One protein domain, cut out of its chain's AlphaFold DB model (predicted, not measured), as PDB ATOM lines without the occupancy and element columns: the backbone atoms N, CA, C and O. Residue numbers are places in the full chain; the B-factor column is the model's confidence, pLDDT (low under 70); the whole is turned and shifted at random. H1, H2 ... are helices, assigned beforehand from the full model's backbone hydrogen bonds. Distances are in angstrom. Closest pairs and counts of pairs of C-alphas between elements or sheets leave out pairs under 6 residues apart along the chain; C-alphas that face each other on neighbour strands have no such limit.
ATOM      1  N   TYR A   2     -18.033  21.378  43.769       88.19
ATOM      2  CA  TYR A   2     -18.478  22.194  44.900       88.19
ATOM      3  C   TYR A   2     -17.929  21.584  46.190       88.19
ATOM      4  O   TYR A   2     -17.632  20.387  46.215       88.19
ATOM      5  N   ALA A   3     -17.757  22.390  47.235       86.88
ATOM      6  CA  ALA A   3     -17.320  21.876  48.529       86.88
ATOM      7  C   ALA A   3     -18.368  20.917  49.128       86.88
ATOM      8  O   ALA A   3     -19.550  20.986  48.782       86.88
ATOM      9  N   LEU A   4     -17.944  20.030  50.034       89.06
ATOM     10  CA  LEU A   4     -18.828  19.196  50.846       89.06
ATOM     11  C   LEU A   4     -19.922  20.066  51.481       89.06
ATOM     12  O   LEU A   4     -19.643  20.892  52.343       89.06
ATOM     13  N   ASP A   5     -21.164  19.846  51.059       89.31
ATOM     14  CA  ASP A   5     -22.310  20.674  51.438       89.31
ATOM     15  C   ASP A   5     -23.411  19.803  52.057       89.31
ATOM     16  O   ASP A   5     -24.382  19.401  51.405       89.31
ATOM     17  N   ASN A   6     -23.192  19.417  53.320       89.50
ATOM     18  CA  ASN A   6     -24.136  18.669  54.146       89.50
ATOM     19  C   ASN A   6     -23.964  19.012  55.643       89.50
ATOM     20  O   ASN A   6     -23.019  19.690  56.038       89.50
ATOM     21  N   LYS A   7     -24.852  18.487  56.502       88.44
ATOM     22  CA  LYS A   7     -24.874  18.772  57.954       88.44
ATOM     23  C   LYS A   7     -23.646  18.288  58.747       88.44
ATOM     24  O   LYS A   7     -23.577  18.557  59.940       88.44
ATOM     25  N   SER A   8     -22.731  17.541  58.128       87.69
ATOM     26  CA  SER A   8     -21.509  17.028  58.769       87.69
ATOM     27  C   SER A   8     -20.238  17.801  58.399       87.69
ATOM     28  O   SER A   8     -19.173  17.484  58.925       87.69
ATOM     29  N   GLY A   9     -20.327  18.791  57.503       84.44
ATOM     30  CA  GLY A   9     -19.201  19.654  57.141       84.44
ATOM     31  C   GLY A   9     -18.804  20.627  58.259       84.44
ATOM     32  O   GLY A   9     -19.612  20.963  59.121       84.44
ATOM     33  N   HIS A  42      -8.999  13.396  55.581       88.56
ATOM     34  CA  HIS A  42      -7.893  14.234  55.094       88.56
ATOM     35  C   HIS A  42      -7.634  14.037  53.597       88.56
ATOM     36  O   HIS A  42      -7.435  15.017  52.890       88.56
ATOM     37  N   TRP A  43      -7.694  12.797  53.098       88.88
ATOM     38  CA  TRP A  43      -7.490  12.509  51.678       88.88
ATOM     39  C   TRP A  43      -8.576  13.170  50.820       88.88
ATOM     40  O   TRP A  43      -8.261  13.865  49.857       88.88
ATOM     41  N   PHE A  44      -9.848  13.039  51.211       90.94
ATOM     42  CA  PHE A  44     -10.960  13.681  50.501       90.94
ATOM     43  C   PHE A  44     -10.912  15.210  50.568       90.94
ATOM     44  O   PHE A  44     -11.177  15.860  49.560       90.94
ATOM     45  N   ASN A  45     -10.534  15.790  51.711       91.38
ATOM     46  CA  ASN A  45     -10.388  17.240  51.849       91.38
ATOM     47  C   ASN A  45      -9.241  17.784  50.991       91.38
ATOM     48  O   ASN A  45      -9.413  18.823  50.364       91.38
ATOM     49  N   ILE A  46      -8.106  17.076  50.917       91.12
ATOM     50  CA  ILE A  46      -6.991  17.431  50.027       91.12
ATOM     51  C   ILE A  46      -7.463  17.397  48.570       91.12
ATOM     52  O   ILE A  46      -7.315  18.388  47.866       91.12
ATOM     53  N   VAL A  47      -8.110  16.313  48.128       92.19
ATOM     54  CA  VAL A  47      -8.624  16.211  46.750       92.19
ATOM     55  C   VAL A  47      -9.655  17.301  46.447       92.19
ATOM     56  O   VAL A  47      -9.588  17.933  45.398       92.19
ATOM     57  N   GLN A  48     -10.591  17.567  47.360       92.44
ATOM     58  CA  GLN A  48     -11.570  18.641  47.194       92.44
ATOM     59  C   GLN A  48     -10.897  20.013  47.092       92.44
ATOM     60  O   GLN A  48     -11.271  20.800  46.224       92.44
ATOM     61  N   ALA A  49      -9.935  20.309  47.969       90.44
ATOM     62  CA  ALA A  49      -9.217  21.578  47.976       90.44
ATOM     63  C   ALA A  49      -8.425  21.778  46.677       90.44
ATOM     64  O   ALA A  49      -8.528  22.843  46.079       90.44
ATOM     65  N   GLU A  50      -7.726  20.748  46.191       92.88
ATOM     66  CA  GLU A  50      -7.033  20.772  44.895       92.88
ATOM     67  C   GLU A  50      -8.007  21.065  43.743       92.88
ATOM     68  O   GLU A  50      -7.777  21.965  42.937       92.88
ATOM     69  N   LEU A  51      -9.155  20.381  43.695       93.12
ATOM     70  CA  LEU A  51     -10.155  20.588  42.642       93.12
ATOM     71  C   LEU A  51     -10.852  21.961  42.719       93.12
ATOM     72  O   LEU A  51     -11.182  22.533  41.681       93.12
ATOM     73  N   LEU A  52     -11.086  22.508  43.916       92.19
ATOM     74  CA  LEU A  52     -11.618  23.868  44.089       92.19
ATOM     75  C   LEU A  52     -10.572  24.935  43.755       92.19
ATOM     76  O   LEU A  52     -10.913  25.951  43.154       92.19
ATOM     77  N   ASN A  53      -9.299  24.695  44.080       89.94
ATOM     78  CA  ASN A  53      -8.201  25.568  43.681       89.94
ATOM     79  C   ASN A  53      -8.063  25.616  42.157       89.94
ATOM     80  O   ASN A  53      -7.856  26.695  41.620       89.94
ATOM     81  N   VAL A  54      -8.278  24.504  41.445       89.94
ATOM     82  CA  VAL A  54      -8.337  24.506  39.970       89.94
ATOM     83  C   VAL A  54      -9.421  25.460  39.447       89.94
ATOM     84  O   VAL A  54      -9.164  26.207  38.504       89.94
ATOM     85  N   LEU A  55     -10.612  25.495  40.063       89.50
ATOM     86  CA  LEU A  55     -11.652  26.464  39.685       89.50
ATOM     87  C   LEU A  55     -11.231  27.904  39.993       89.50
ATOM     88  O   LEU A  55     -11.369  28.783  39.143       89.50
ATOM     89  N   LYS A  56     -10.662  28.132  41.178       86.25
ATOM     90  CA  LYS A  56     -10.179  29.444  41.616       86.25
ATOM     91  C   LYS A  56      -9.088  29.999  40.696       86.25
ATOM     92  O   LYS A  56      -9.169  31.157  40.300       86.25
ATOM     93  N   GLU A  57      -8.104  29.181  40.324       82.88
ATOM     94  CA  GLU A  57      -7.034  29.544  39.382       82.88
ATOM     95  C   GLU A  57      -7.586  29.841  37.979       82.88
ATOM     96  O   GLU A  57      -7.093  30.727  37.280       82.88
ATOM     97  N   ALA A  58      -8.661  29.160  37.573       81.06
ATOM     98  CA  ALA A  58      -9.383  29.465  36.341       81.06
ATOM     99  C   ALA A  58     -10.324  30.686  36.449       81.06
ATOM    100  O   ALA A  58     -10.889  31.103  35.437       81.06
ATOM    101  N   GLY A  59     -10.491  31.273  37.639       79.00
ATOM    102  CA  GLY A  59     -11.423  32.376  37.895       79.00
ATOM    103  C   GLY A  59     -12.899  31.975  37.800       79.00
ATOM    104  O   GLY A  59     -13.723  32.806  37.424       79.00
ATOM    105  N   ILE A  60     -13.221  30.711  38.085       83.31
ATOM    106  CA  ILE A  60     -14.576  30.150  38.072       83.31
ATOM    107  C   ILE A  60     -15.081  30.054  39.513       83.31
ATOM    108  O   ILE A  60     -14.471  29.381  40.344       83.31
ATOM    109  N   GLU A  61     -16.212  30.697  39.800       88.56
ATOM    110  CA  GLU A  61     -16.899  30.539  41.083       88.56
ATOM    111  C   GLU A  61     -17.600  29.170  41.151       88.56
ATOM    112  O   GLU A  61     -18.308  28.810  40.206       88.56
ATOM    113  N   PRO A  62     -17.433  28.388  42.235       91.56
ATOM    114  CA  PRO A  62     -18.072  27.085  42.360       91.56
ATOM    115  C   PRO A  62     -19.606  27.160  42.310       91.56
ATOM    116  O   PRO A  62     -20.227  27.821  43.137       91.56
ATOM    117  N   GLU A  63     -20.235  26.390  41.423       90.81
ATOM    118  CA  GLU A  63     -21.698  26.264  41.336       90.81
ATOM    119  C   GLU A  63     -22.160  24.812  41.513       90.81
ATOM    120  O   GLU A  63     -21.752  23.909  40.786       90.81
ATOM    121  N   LYS A  64     -23.041  24.542  42.482       88.62
ATOM    122  CA  LYS A  64     -23.421  23.162  42.840       88.62
ATOM    123  C   LYS A  64     -24.121  22.395  41.709       88.62
ATOM    124  O   LYS A  64     -23.966  21.179  41.623       88.62
ATOM    125  N   ALA A  65     -24.890  23.086  40.866       90.25
ATOM    126  CA  ALA A  65     -25.648  22.470  39.778       90.25
ATOM    127  C   ALA A  65     -24.813  22.220  38.508       90.25
ATOM    128  O   ALA A  65     -25.197  21.381  37.693       90.25
ATOM    129  N   ASP A  66     -23.671  22.898  38.340       85.50
ATOM    130  CA  ASP A  66     -22.837  22.753  37.146       85.50
ATOM    131  C   ASP A  66     -21.833  21.597  37.294       85.50
ATOM    132  O   ASP A  66     -20.865  21.637  38.066       85.50
ATOM    133  N   LEU A  67     -22.042  20.552  36.495       88.94
ATOM    134  CA  LEU A  67     -21.200  19.356  36.466       88.94
ATOM    135  C   LEU A  67     -20.005  19.467  35.500       88.94
ATOM    136  O   LEU A  67     -19.243  18.512  35.365       88.94
ATOM    137  N   THR A  68     -19.801  20.615  34.849       83.69
ATOM    138  CA  THR A  68     -18.776  20.821  33.809       83.69
ATOM    139  C   THR A  68     -17.617  21.733  34.223       83.69
ATOM    140  O   THR A  68     -16.631  21.838  33.495       83.69
ATOM    141  N   GLN A  69     -17.665  22.326  35.417       88.88
ATOM    142  CA  GLN A  69     -16.717  23.360  35.867       88.88
ATOM    143  C   GLN A  69     -15.234  22.964  35.800       88.88
ATOM    144  O   GLN A  69     -14.405  23.777  35.413       88.88
ATOM    145  N   LEU A  70     -14.867  21.717  36.126       86.62
ATOM    146  CA  LEU A  70     -13.464  21.280  36.014       86.62
ATOM    147  C   LEU A  70     -13.005  21.221  34.553       86.62
ATOM    148  O   LEU A  70     -11.881  21.600  34.239       86.62
ATOM    149  N   ALA A  71     -13.890  20.808  33.642       80.00
ATOM    150  CA  ALA A  71     -13.599  20.833  32.214       80.00
ATOM    151  C   ALA A  71     -13.467  22.276  31.693       80.00
ATOM    152  O   ALA A  71     -12.593  22.547  30.873       80.00
ATOM    153  N   GLN A  72     -14.287  23.208  32.189       76.00
ATOM    154  CA  GLN A  72     -14.167  24.639  31.887       76.00
ATOM    155  C   GLN A  72     -12.859  25.229  32.443       76.00
ATOM    156  O   GLN A  72     -12.158  25.941  31.729       76.00
ATOM    157  N   ALA A  73     -12.472  24.871  33.670       81.94
ATOM    158  CA  ALA A  73     -11.221  25.315  34.274       81.94
ATOM    159  C   ALA A  73     -10.005  24.842  33.472       81.94
ATOM    160  O   ALA A  73      -9.148  25.647  33.114       81.94
ATOM    161  N   PHE A  74      -9.972  23.567  33.075       80.69
ATOM    162  CA  PHE A  74      -8.910  23.053  32.211       80.69
ATOM    163  C   PHE A  74      -8.876  23.734  30.837       80.69
ATOM    164  O   PHE A  74      -7.796  23.934  30.292       80.69
ATOM    165  N   ARG A  75     -10.026  24.147  30.290       69.31
ATOM    166  CA  ARG A  75     -10.102  24.939  29.049       69.31
ATOM    167  C   ARG A  75      -9.503  26.337  29.214       69.31
ATOM    168  O   ARG A  75      -8.727  26.756  28.360       69.31
ATOM    169  N   VAL A  76      -9.812  27.037  30.308       69.25
ATOM    170  CA  VAL A  76      -9.214  28.348  30.625       69.25
ATOM    171  C   VAL A  76      -7.704  28.217  30.818       69.25
ATOM    172  O   VAL A  76      -6.936  28.960  30.210       69.25
ATOM    173  N   MET A  77      -7.280  27.235  31.613       73.25
ATOM    174  CA  MET A  77      -5.874  27.000  31.943       73.25
ATOM    175  C   MET A  77      -5.053  26.480  30.757       73.25
ATOM    176  O   MET A  77      -3.848  26.713  30.711       73.25
ATOM    177  N   ALA A  78      -5.678  25.823  29.773       71.06
ATOM    178  CA  ALA A  78      -5.009  25.443  28.532       71.06
ATOM    179  C   ALA A  78      -4.499  26.671  27.759       71.06
ATOM    180  O   ALA A  78      -3.481  26.564  27.076       71.06
ATOM    181  N   GLY A  79      -5.188  27.821  27.851       79.38
ATOM    182  CA  GLY A  79      -4.759  29.110  27.287       79.38
ATOM    183  C   GLY A  79      -4.615  29.147  25.760       79.38
ATOM    184  O   GLY A  79      -4.203  30.167  25.202       79.38
TER     185      GLY A  79
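What this domain is: This is residues 2 to 9 and 42 to 79 of the 810 residues of an uncharacterized protein of Rodentibacter genomosp. 1 (UniProt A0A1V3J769). The long helix H1 meets the shorter helix H2 at a steep angle through its later residues, 51 to 57, and the two follow one another along the longest axis. The link between them, residues 58 to 68, swings out to one side and folds back, while a separate piece without a named element, residues 2 to 9, lies to one side of H1. The 46 printed residues hold two named helices, H1 then H2, and no named strand; the class is all helix. The whole is only just compact, close to loose, with a radius of gyration of the C-alphas of 11.2 A, and its elongated outline spans 37 by 22 by 13 A.

Where its parts are: H1, residues 42 to 57, is 22.0 A long from C-alpha 42 at (-7.893, 14.234, 55.094) to C-alpha 57 at (-7.034, 29.544, 39.382). H2, residues 69 to 78, is 14.0 A long and ends with C-alpha 78 at (-5.009, 25.443, 28.532).

How they stand to each other: H1 touches H2 with residues 51 to 57 alone. Their closest C-alphas, those of Leu 55 and Ala 73, are 5.5 A apart. Their lines stand at a steep tilt of 56 degrees, and they run the same way. In H1 and H2 every O i to N i+4 pair is within hydrogen-bond range.

The domain as a whole: The two C-alphas farthest apart, those of Lys 7 and Gly 79, are 38.1 A from each other. Residues 10 to 41 are not printed, and C-alphas 9 and 42 are 12.7 A apart across this cut. The link from H1 to H2 is long, with 11 residues. The mean pLDDT of the printed part is 86.0, and residues 75 to 76 are under 70.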